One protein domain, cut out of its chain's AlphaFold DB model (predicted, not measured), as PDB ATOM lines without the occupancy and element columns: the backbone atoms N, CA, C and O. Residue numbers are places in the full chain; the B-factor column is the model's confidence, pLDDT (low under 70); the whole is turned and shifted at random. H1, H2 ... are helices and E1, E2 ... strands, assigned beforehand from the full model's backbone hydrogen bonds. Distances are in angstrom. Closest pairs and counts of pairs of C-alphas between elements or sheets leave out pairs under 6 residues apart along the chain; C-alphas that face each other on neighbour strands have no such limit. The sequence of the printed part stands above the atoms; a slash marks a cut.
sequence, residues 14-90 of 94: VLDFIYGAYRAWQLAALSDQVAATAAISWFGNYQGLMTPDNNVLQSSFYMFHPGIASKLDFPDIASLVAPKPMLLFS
ATOM      1  N   VAL A  14      48.971  -6.283   2.543       96.94
ATOM      2  CA  VAL A  14      48.953  -7.734   2.307       96.94
ATOM      3  C   VAL A  14      47.520  -8.177   2.033       96.94
ATOM      4  O   VAL A  14      46.600  -7.802   2.758       96.94
ATOM      5  N   LEU A  15      47.333  -8.969   0.982       95.62
ATOM      6  CA  LEU A  15      46.046  -9.517   0.575       95.62
ATOM      7  C   LEU A  15      46.206 -11.012   0.336       95.62
ATOM      8  O   LEU A  15      47.097 -11.406  -0.410       95.62
ATOM      9  N   ASP A  16      45.308 -11.809   0.901       94.19
ATOM     10  CA  ASP A  16      45.240 -13.240   0.622       94.19
ATOM     11  C   ASP A  16      43.798 -13.761   0.561       94.19
ATOM     12  O   ASP A  16      42.849 -13.159   1.078       94.19
ATOM     13  N   PHE A  17      43.667 -14.929  -0.069       91.75
ATOM     14  CA  PHE A  17      42.407 -15.621  -0.315       91.75
ATOM     15  C   PHE A  17      42.429 -17.037   0.258       91.75
ATOM     16  O   PHE A  17      43.482 -17.675   0.338       91.75
ATOM     17  N   ILE A  18      41.246 -17.571   0.576       87.62
ATOM     18  CA  ILE A  18      41.081 -18.946   1.083       87.62
ATOM     19  C   ILE A  18      42.010 -19.144   2.292       87.62
ATOM     20  O   ILE A  18      42.279 -18.203   3.041       87.62
ATOM     21  N   TYR A  19      42.552 -20.340   2.476       87.44
ATOM     22  CA  TYR A  19      43.454 -20.668   3.573       87.44
ATOM     23  C   TYR A  19      44.772 -19.877   3.536       87.44
ATOM     24  O   TYR A  19      45.437 -19.756   4.565       87.44
ATOM     25  N   GLY A  20      45.100 -19.234   2.404       87.31
ATOM     26  CA  GLY A  20      46.222 -18.299   2.299       87.31
ATOM     27  C   GLY A  20      46.114 -17.126   3.272       87.31
ATOM     28  O   GLY A  20      47.137 -16.639   3.744       87.31
ATOM     29  N   ALA A  21      44.893 -16.747   3.677       90.62
ATOM     30  CA  ALA A  21      44.664 -15.712   4.683       90.62
ATOM     31  C   ALA A  21      45.430 -15.964   5.994       90.62
ATOM     32  O   ALA A  21      45.864 -15.012   6.636       90.62
ATOM     33  N   TYR A  22      45.680 -17.230   6.351       92.06
ATOM     34  CA  TYR A  22      46.490 -17.565   7.518       92.06
ATOM     35  C   TYR A  22      47.912 -16.992   7.429       92.06
ATOM     36  O   TYR A  22      48.426 -16.448   8.403       92.06
ATOM     37  N   ARG A  23      48.539 -17.046   6.245       92.19
ATOM     38  CA  ARG A  23      49.862 -16.446   6.017       92.19
ATOM     39  C   ARG A  23      49.808 -14.926   6.064       92.19
ATOM     40  O   ARG A  23      50.714 -14.331   6.643       92.19
ATOM     41  N   ALA A  24      48.758 -14.308   5.523       94.62
ATOM     42  CA  ALA A  24      48.570 -12.865   5.633       94.62
ATOM     43  C   ALA A  24      48.499 -12.409   7.093       94.62
ATOM     44  O   ALA A  24      49.181 -11.451   7.446       94.62
ATOM     45  N   TRP A  25      47.747 -13.108   7.951       94.31
ATOM     46  CA  TRP A  25      47.673 -12.785   9.382       94.31
ATOM     47  C   TRP A  25      49.041 -12.899  10.052       94.31
ATOM     48  O   TRP A  25      49.456 -11.993  10.768       94.31
ATOM     49  N   GLN A  26      49.776 -13.980   9.778       94.19
ATOM     50  CA  GLN A  26      51.106 -14.196  10.350       94.19
ATOM     51  C   GLN A  26      52.115 -13.139   9.891       94.19
ATOM     52  O   GLN A  26      52.839 -12.580  10.714       94.19
ATOM     53  N   LEU A  27      52.153 -12.832   8.593       95.56
ATOM     54  CA  LEU A  27      53.039 -11.806   8.047       95.56
ATOM     55  C   LEU A  27      52.690 -10.428   8.610       95.56
ATOM     56  O   LEU A  27      53.586  -9.677   8.994       95.56
ATOM     57  N   ALA A  28      51.398 -10.112   8.683       96.75
ATOM     58  CA  ALA A  28      50.920  -8.869   9.253       96.75
ATOM     59  C   ALA A  28      51.276  -8.763  10.732       96.75
ATOM     60  O   ALA A  28      51.747  -7.714  11.134       96.75
ATOM     61  N   ALA A  29      51.135  -9.821  11.529       95.62
ATOM     62  CA  ALA A  29      51.513  -9.810  12.940       95.62
ATOM     63  C   ALA A  29      53.027  -9.602  13.132       95.62
ATOM     64  O   ALA A  29      53.437  -8.771  13.938       95.62
ATOM     65  N   LEU A  30      53.854 -10.309  12.356       95.69
ATOM     66  CA  LEU A  30      55.310 -10.366  12.548       95.69
ATOM     67  C   LEU A  30      56.097  -9.239  11.863       95.69
ATOM     68  O   LEU A  30      57.267  -9.040  12.185       95.69
ATOM     69  N   SER A  31      55.506  -8.535  10.896       96.25
ATOM     70  CA  SER A  31      56.196  -7.492  10.135       96.25
ATOM     71  C   SER A  31      55.675  -6.099  10.462       96.25
ATOM     72  O   SER A  31      54.485  -5.808  10.324       96.25
ATOM     73  N   ASP A  32      56.597  -5.198  10.795       93.69
ATOM     74  CA  ASP A  32      56.316  -3.767  10.968       93.69
ATOM     75  C   ASP A  32      56.152  -3.022   9.635       93.69
ATOM     76  O   ASP A  32      55.730  -1.870   9.610       93.69
ATOM     77  N   GLN A  33      56.484  -3.666   8.511       95.62
ATOM     78  CA  GLN A  33      56.366  -3.061   7.180       95.62
ATOM     79  C   GLN A  33      54.942  -3.152   6.620       95.62
ATOM     80  O   GLN A  33      54.621  -2.464   5.653       95.62
ATOM     81  N   VAL A  34      54.089  -4.006   7.196       97.44
ATOM     82  CA  VAL A  34      52.703  -4.175   6.751       97.44
ATOM     83  C   VAL A  34      51.842  -3.076   7.363       97.44
ATOM     84  O   VAL A  34      51.652  -3.024   8.574       97.44
ATOM     85  N   ALA A  35      51.300  -2.214   6.509       97.75
ATOM     86  CA  ALA A  35      50.445  -1.102   6.912       97.75
ATOM     87  C   ALA A  35      48.966  -1.501   7.031       97.75
ATOM     88  O   ALA A  35      48.233  -0.903   7.816       97.75
ATOM     89  N   ALA A  36      48.513  -2.483   6.246       97.75
ATOM     90  CA  ALA A  36      47.138  -2.977   6.268       97.75
ATOM     91  C   ALA A  36      47.038  -4.403   5.713       97.75
ATOM     92  O   ALA A  36      47.850  -4.821   4.880       97.75
ATOM     93  N   THR A  37      46.009  -5.137   6.133       97.62
ATOM     94  CA  THR A  37      45.775  -6.521   5.698       97.62
ATOM     95  C   THR A  37      44.329  -6.748   5.275       97.62
ATOM     96  O   THR A  37      43.404  -6.261   5.920       97.62
ATOM     97  N   ALA A  38      44.122  -7.517   4.210       96.06
ATOM     98  CA  ALA A  38      42.814  -8.009   3.796       96.06
ATOM     99  C   ALA A  38      42.853  -9.533   3.630       96.06
ATOM    100  O   ALA A  38      43.673 -10.073   2.890       96.06
ATOM    101  N   ALA A  39      41.954 -10.225   4.318       94.31
ATOM    102  CA  ALA A  39      41.809 -11.672   4.279       94.31
ATOM    103  C   ALA A  39      40.395 -12.025   3.815       94.31
ATOM    104  O   ALA A  39      39.411 -11.724   4.496       94.31
ATOM    105  N   ILE A  40      40.300 -12.642   2.636       91.69
ATOM    106  CA  ILE A  40      39.033 -12.858   1.937       91.69
ATOM    107  C   ILE A  40      38.737 -14.358   1.834       91.69
ATOM    108  O   ILE A  40      39.453 -15.054   1.117       91.69
ATOM    109  N   SER A  41      37.708 -14.861   2.535       79.19
ATOM    110  CA  SER A  41      36.892 -16.078   2.263       79.19
ATOM    111  C   SER A  41      36.453 -16.843   3.519       79.19
ATOM    112  O   SER A  41      35.375 -17.434   3.499       79.19
ATOM    113  N   TRP A  42      37.282 -16.893   4.569       87.44
ATOM    114  CA  TRP A  42      37.040 -17.729   5.743       87.44
ATOM    115  C   TRP A  42      37.496 -17.046   7.028       87.44
ATOM    116  O   TRP A  42      38.461 -16.282   7.061       87.44
ATOM    117  N   PHE A  43      36.783 -17.363   8.101       89.75
ATOM    118  CA  PHE A  43      37.177 -17.067   9.466       89.75
ATOM    119  C   PHE A  43      36.453 -18.059  10.375       89.75
ATOM    120  O   PHE A  43      35.248 -18.263  10.223       89.75
ATOM    121  N   GLY A  44      37.178 -18.726  11.266       90.12
ATOM    122  CA  GLY A  44      36.639 -19.787  12.112       90.12
ATOM    123  C   GLY A  44      37.647 -20.213  13.169       90.12
ATOM    124  O   GLY A  44      38.664 -19.551  13.344       90.12
ATOM    125  N   ASN A  45      37.363 -21.310  13.862       91.56
ATOM    126  CA  ASN A  45      38.215 -21.869  14.909       91.56
ATOM    127  C   ASN A  45      38.583 -23.325  14.594       91.56
ATOM    128  O   ASN A  45      37.985 -23.948  13.709       91.56
ATOM    129  N   TYR A  46      39.558 -23.881  15.310       89.81
ATOM    130  CA  TYR A  46      39.974 -25.269  15.105       89.81
ATOM    131  C   TYR A  46      38.817 -26.254  15.281       89.81
ATOM    132  O   TYR A  46      38.674 -27.165  14.468       89.81
ATOM    133  N   GLN A  47      37.954 -26.060  16.282       88.75
ATOM    134  CA  GLN A  47      36.832 -26.967  16.550       88.75
ATOM    135  C   GLN A  47      35.847 -27.060  15.373       88.75
ATOM    136  O   GLN A  47      35.379 -28.148  15.048       88.75
ATOM    137  N   GLY A  48      35.529 -25.937  14.730       89.25
ATOM    138  CA  GLY A  48      34.589 -25.876  13.612       89.25
ATOM    139  C   GLY A  48      35.205 -26.245  12.265       89.25
ATOM    140  O   GLY A  48      34.477 -26.588  11.337       89.25
ATOM    141  N   LEU A  49      36.532 -26.167  12.138       89.12
ATOM    142  CA  LEU A  49      37.227 -26.384  10.868       89.12
ATOM    143  C   LEU A  49      37.989 -27.708  10.795       89.12
ATOM    144  O   LEU A  49      38.220 -28.197   9.694       89.12
ATOM    145  N   MET A  50      38.364 -28.325  11.915       88.06
ATOM    146  CA  MET A  50      39.008 -29.644  11.932       88.06
ATOM    147  C   MET A  50      37.978 -30.779  11.893       88.06
ATOM    148  O   MET A  50      37.943 -31.643  12.766       88.06
ATOM    149  N   THR A  51      37.134 -30.780  10.862       89.44
ATOM    150  CA  THR A  51      36.200 -31.877  10.573       89.44
ATOM    151  C   THR A  51      36.743 -32.750   9.436       89.44
ATOM    152  O   THR A  51      37.439 -32.218   8.570       89.44
ATOM    153  N   PRO A  52      36.423 -34.059   9.377       85.75
ATOM    154  CA  PRO A  52      36.993 -34.988   8.389       85.75
ATOM    155  C   PRO A  52      36.898 -34.529   6.924       85.75
ATOM    156  O   PRO A  52      37.836 -34.724   6.154       85.75
ATOM    157  N   ASP A  53      35.802 -33.859   6.563       86.50
ATOM    158  CA  ASP A  53      35.533 -33.403   5.191       86.50
ATOM    159  C   ASP A  53      36.048 -31.983   4.893       86.50
ATOM    160  O   ASP A  53      35.758 -31.412   3.842       86.50
ATOM    161  N   ASN A  54      36.785 -31.368   5.821       86.50
ATOM    162  CA  ASN A  54      37.275 -30.005   5.661       86.50
ATOM    163  C   ASN A  54      38.697 -29.982   5.086       86.50
ATOM    164  O   ASN A  54      39.595 -30.700   5.532       86.50
ATOM    165  N   ASN A  55      38.929 -29.060   4.154       83.75
ATOM    166  CA  ASN A  55      40.227 -28.828   3.520       83.75
ATOM    167  C   ASN A  55      41.342 -28.449   4.512       83.75
ATOM    168  O   ASN A  55      42.524 -28.616   4.194       83.75
ATOM    169  N   VAL A  56      40.990 -27.975   5.714       84.38
ATOM    170  CA  VAL A  56      41.958 -27.739   6.794       84.38
ATOM    171  C   VAL A  56      42.754 -29.008   7.116       84.38
ATOM    172  O   VAL A  56      43.973 -28.932   7.226       84.38
ATOM    173  N   LEU A  57      42.109 -30.178   7.174       83.31
ATOM    174  CA  LEU A  57      42.777 -31.447   7.493       83.31
ATOM    175  C   LEU A  57      43.402 -32.157   6.282       83.31
ATOM    176  O   LEU A  57      44.147 -33.115   6.465       83.31
ATOM    177  N   GLN A  58      43.127 -31.703   5.057       83.62
ATOM    178  CA  GLN A  58      43.574 -32.387   3.837       83.62
ATOM    179  C   GLN A  58      44.749 -31.683   3.153       83.62
ATOM    180  O   GLN A  58      45.755 -32.311   2.834       83.62
ATOM    181  N   SER A  59      44.634 -30.374   2.917       81.81
ATOM    182  CA  SER A  59      45.573 -29.626   2.067       81.81
ATOM    183  C   SER A  59      46.246 -28.448   2.773       81.81
ATOM    184  O   SER A  59      47.198 -27.872   2.246       81.81
ATOM    185  N   SER A  60      45.815 -28.117   3.992       86.56
ATOM    186  CA  SER A  60      46.260 -26.918   4.714       86.56
ATOM    187  C   SER A  60      47.298 -27.203   5.805       86.56
ATOM    188  O   SER A  60      47.360 -26.509   6.816       86.56
ATOM    189  N   PHE A  61      48.155 -28.209   5.601       84.19
ATOM    190  CA  PHE A  61      49.170 -28.633   6.580       84.19
ATOM    191  C   PHE A  61      50.099 -27.491   7.039       84.19
ATOM    192  O   PHE A  61      50.542 -27.467   8.183       84.19
ATOM    193  N   TYR A  62      50.350 -26.499   6.175       83.94
ATOM    194  CA  TYR A  62      51.172 -25.320   6.480       83.94
ATOM    195  C   TYR A  62      50.580 -24.411   7.569       83.94
ATOM    196  O   TYR A  62      51.263 -23.506   8.047       83.94
ATOM    197  N   MET A  63      49.319 -24.626   7.948       87.75
ATOM    198  CA  MET A  63      48.660 -23.887   9.019       87.75
ATOM    199  C   MET A  63      48.976 -24.456  10.412       87.75
ATOM    200  O   MET A  63      48.729 -23.789  11.420       87.75
ATOM    201  N   PHE A  64      49.568 -25.653  10.488       83.75
ATOM    202  CA  PHE A  64      49.828 -26.367  11.735       83.75
ATOM    203  C   PHE A  64      51.295 -26.287  12.139       83.75
ATOM    204  O   PHE A  64      52.119 -27.135  11.803       83.75
ATOM    205  N   HIS A  65      51.604 -25.265  12.926       84.06
ATOM    206  CA  HIS A  65      52.877 -25.187  13.631       84.06
ATOM    207  C   HIS A  65      52.813 -26.069  14.886       84.06
ATOM    208  O   HIS A  65      51.880 -25.902  15.685       84.06
ATOM    209  N   PRO A  66      53.767 -26.995  15.095       85.44
ATOM    210  CA  PRO A  66      53.778 -27.852  16.275       85.44
ATOM    211  C   PRO A  66      53.661 -27.042  17.573       85.44
ATOM    212  O   PRO A  66      54.421 -26.106  17.810       85.44
ATOM    213  N   GLY A  67      52.687 -27.398  18.411       87.38
ATOM    214  CA  GLY A  67      52.474 -26.770  19.719       87.38
ATOM    215  C   GLY A  67      51.799 -25.393  19.712       87.38
ATOM    216  O   GLY A  67      51.543 -24.871  20.794       87.38
ATOM    217  N   ILE A  68      51.478 -24.805  18.550       88.38
ATOM    218  CA  ILE A  68      50.674 -23.568  18.503       88.38
ATOM    219  C   ILE A  68      49.204 -23.876  18.776       88.38
ATOM    220  O   ILE A  68      48.613 -23.248  19.647       88.38
ATOM    221  N   ALA A  69      48.639 -24.889  18.114       86.69
ATOM    222  CA  ALA A  69      47.221 -25.238  18.244       86.69
ATOM    223  C   ALA A  69      46.806 -25.692  19.662       86.69
ATOM    224  O   ALA A  69      45.620 -25.775  19.958       86.69
ATOM    225  N   SER A  70      47.762 -25.986  20.554       89.31
ATOM    226  CA  SER A  70      47.486 -26.268  21.971       89.31
ATOM    227  C   SER A  70      47.432 -25.016  22.852       89.31
ATOM    228  O   SER A  70      47.118 -25.125  24.035       89.31
ATOM    229  N   LYS A  71      47.778 -23.846  22.305       92.44
ATOM    230  CA  LYS A  71      47.893 -22.577  23.036       92.44
ATOM    231  C   LYS A  71      47.076 -21.446  22.424       92.44
ATOM    232  O   LYS A  71      46.652 -20.569  23.164       92.44
ATOM    233  N   LEU A  72      46.929 -21.438  21.101       93.25
ATOM    234  CA  LEU A  72      46.297 -20.373  20.328       93.25
ATOM    235  C   LEU A  72      45.409 -20.985  19.248       93.25
ATOM    236  O   LEU A  72      45.814 -21.947  18.596       93.25
ATOM    237  N   ASP A  73      44.245 -20.387  19.034       93.00
ATOM    238  CA  ASP A  73      43.333 -20.673  17.928       93.00
ATOM    239  C   ASP A  73      43.521 -19.647  16.782       93.00
ATOM    240  O   ASP A  73      44.264 -18.667  16.903       93.00
ATOM    241  N   PHE A  74      42.864 -19.846  15.636       92.69
ATOM    242  CA  PHE A  74      42.944 -18.926  14.496       92.69
ATOM    243  C   PHE A  74      42.569 -17.474  14.851       92.69
ATOM    244  O   PHE A  74      43.295 -16.576  14.414       92.69
ATOM    245  N   PRO A  75      41.513 -17.196  15.649       93.88
ATOM    246  CA  PRO A  75      41.205 -15.831  16.069       93.88
ATOM    247  C   PRO A  75      42.294 -15.209  16.947       93.88
ATOM    248  O   PRO A  75      42.559 -14.017  16.807       93.88
ATOM    249  N   ASP A  76      42.965 -15.998  17.791       95.50
ATOM    250  CA  ASP A  76      44.064 -15.502  18.625       95.50
ATOM    251  C   ASP A  76      45.244 -15.074  17.748       95.50
ATOM    252  O   ASP A  76      45.793 -13.989  17.926       95.50
ATOM    253  N   ILE A  77      45.586 -15.875  16.736       93.94
ATOM    254  CA  ILE A  77      46.645 -15.547  15.770       93.94
ATOM    255  C   ILE A  77      46.275 -14.301  14.960       93.94
ATOM    256  O   ILE A  77      47.107 -13.412  14.783       93.94
ATOM    257  N   ALA A  78      45.027 -14.203  14.500       94.75
ATOM    258  CA  ALA A  78      44.526 -13.023  13.802       94.75
ATOM    259  C   ALA A  78      44.576 -11.769  14.701       94.75
ATOM    260  O   ALA A  78      44.912 -10.682  14.232       94.75
ATOM    261  N   SER A  79      44.313 -11.912  16.004       95.62
ATOM    262  CA  SER A  79      44.346 -10.797  16.959       95.62
ATOM    263  C   SER A  79      45.738 -10.174  17.125       95.62
ATOM    264  O   SER A  79      45.832  -8.979  17.396       95.62
ATOM    265  N   LEU A  80      46.815 -10.933  16.873       96.00
ATOM    266  CA  LEU A  80      48.200 -10.438  16.939       96.00
ATOM    267  C   LEU A  80      48.505  -9.349  15.903       96.00
ATOM    268  O   LEU A  80      49.520  -8.667  16.006       96.00
ATOM    269  N   VAL A  81      47.646  -9.182  14.894       96.75
ATOM    270  CA  VAL A  81      47.771  -8.091  13.923       96.75
ATOM    271  C   VAL A  81      47.475  -6.736  14.572       96.75
ATOM    272  O   VAL A  81      48.015  -5.721  14.130       96.75
ATOM    273  N   ALA A  82      46.665  -6.694  15.635       96.44
ATOM    274  CA  ALA A  82      46.350  -5.453  16.328       96.44
ATOM    275  C   ALA A  82      47.630  -4.737  16.816       96.44
ATOM    276  O   ALA A  82      48.564  -5.384  17.288       96.44
ATOM    277  N   PRO A  83      47.693  -3.396  16.715       96.00
ATOM    278  CA  PRO A  83      46.619  -2.477  16.321       96.00
ATOM    279  C   PRO A  83      46.525  -2.212  14.802       96.00
ATOM    280  O   PRO A  83      45.820  -1.289  14.396       96.00
ATOM    281  N   LYS A  84      47.239  -2.966  13.951       97.50
ATOM    282  CA  LYS A  84      47.245  -2.726  12.499       97.50
ATOM    283  C   LYS A  84      45.862  -3.014  11.892       97.50
ATOM    284  O   LYS A  84      45.220  -3.993  12.281       97.50
ATOM    285  N   PRO A  85      45.385  -2.196  10.932       97.25
ATOM    286  CA  PRO A  85      44.111  -2.434  10.261       97.25
ATOM    287  C   PRO A  85      44.077  -3.793   9.554       97.25
ATOM    288  O   PRO A  85      44.934  -4.087   8.717       97.25
ATOM    289  N   MET A  86      43.046  -4.588   9.836       96.44
ATOM    290  CA  MET A  86      42.805  -5.861   9.164       96.44
ATOM    291  C   MET A  86      41.327  -6.029   8.809       96.44
ATOM    292  O   MET A  86      40.459  -5.979   9.677       96.44
ATOM    293  N   LEU A  87      41.051  -6.258   7.525       95.69
ATOM    294  CA  LEU A  87      39.733  -6.626   7.020       95.69
ATOM    295  C   LEU A  87      39.617  -8.152   6.947       95.69
ATOM    296  O   LEU A  87      40.373  -8.797   6.220       95.69
ATOM    297  N   LEU A  88      38.638  -8.713   7.653       93.00
ATOM    298  CA  LEU A  88      38.224 -10.112   7.540       93.00
ATOM    299  C   LEU A  88      36.896 -10.159   6.779       93.00
ATOM    300  O   LEU A  88      35.902  -9.602   7.241       93.00
ATOM    301  N   PHE A  89      36.867 -10.799   5.610       91.31
ATOM    302  CA  PHE A  89      35.675 -10.849   4.764       91.31
ATOM    303  C   PHE A  89      35.373 -12.281   4.322       91.31
ATOM    304  O   PHE A  89      36.113 -12.858   3.533       91.31
ATOM    305  N   SER A  90      34.248 -12.836   4.771       85.12
ATOM    306  CA  SER A  90      33.819 -14.209   4.457       85.12
ATOM    307  C   SER A  90      32.465 -14.225   3.755       85.12
ATOM    308  O   SER A  90      31.538 -14.897   4.195       85.12
TER     309      SER A  90
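AT A GLANCE: This is residues 14 to 90 of the 94 residues of the protein "Putative hydrolase" of Yersinia similis (UniProt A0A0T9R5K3). A small three-stranded parallel sheet has one helix, H1, packed along one face, and a shorter helix, H4, packs on H1. Past the ends toward which the strands run, the chain forms a loop-rich end with the two short helices H2 and H3 and the long link of residues 59 to 73, which leads back to H4. The printed part has 77 residues with four named helices and three named strands, in the order E1 H1 E2 H2 H3 H4 E3; the sheet's order is E1 E2 E3, and the class is mixed, helices and strands. The whole is compact, with a radius of gyration of the C-alphas of 12.1 A and spans of 36 by 25 by 17 A.

HOW THE PARTS SIT: E1, residues 14 to 17, is an edge strand, parallel to its neighbour E2, residues 34 to 40, at 11 degrees; N 14 and O 36 are 3.0 A apart, within hydrogen-bond range. H1, residues 18 to 30, is on the sheet at a height of 7.2 A, over E1 and E2, and runs along the strands, at 9 degrees to E1 on the local plane. The closest C-alphas of H1 and E2 are those of Ala 21 and Ala 39, 5.0 A apart. E1, H1 and E2 form a strand-helix-strand unit, two parallel neighbour strands with a helix between them, whose crossover is right-handed; the sheet and H1 make two layers, a helix on one face of a sheet. E3, residues 86 to 89, is the other edge strand, parallel to E2 at 9 degrees, with N 87 and O 37 2.8 A apart, within hydrogen-bond range. H2, residues 46 to 49, H3, residues 55 to 58, and H4, residues 74 to 79, lie between E2 and E3 along the chain and with them form a second such unit. H4 touches H1, with the C-alphas of Trp 25 and Ala 78 closest at 5.4 A; they run the same way at a steep tilt of 38 degrees, only just past shallow. H4 is only just not on the sheet, with 4 pairs of C-alphas within 10 A. H2 and H3 are close but not clearly touching, with the C-alphas of Leu 49 and Val 56 closest at 6.4 A. Every O i to N i+4 pair is within hydrogen-bond range in H4, and 7 of 9 are in H1; H2 and H3 are too short for such a pair.

IN THESE COORDINATES: E1 begins at C-alpha 14, (48.953, -7.734, 2.307), and spans 10.6 A. H1 is 20.2 A long, E2 16.9 A, H4 8.6 A and E3 9.8 A. H1 begins at C-alpha 18, (41.081, -18.946, 1.083), and E3 ends at C-alpha 89, (35.675, -10.849, 4.764).

THE WHOLE: The two C-alphas farthest apart, those of Gln 33 and Pro 52, are 37.4 A apart. The printed part has no cut, and its one long link joins H3 to H4. The mean pLDDT of the printed part is 91.2, and no printed residue is under 70.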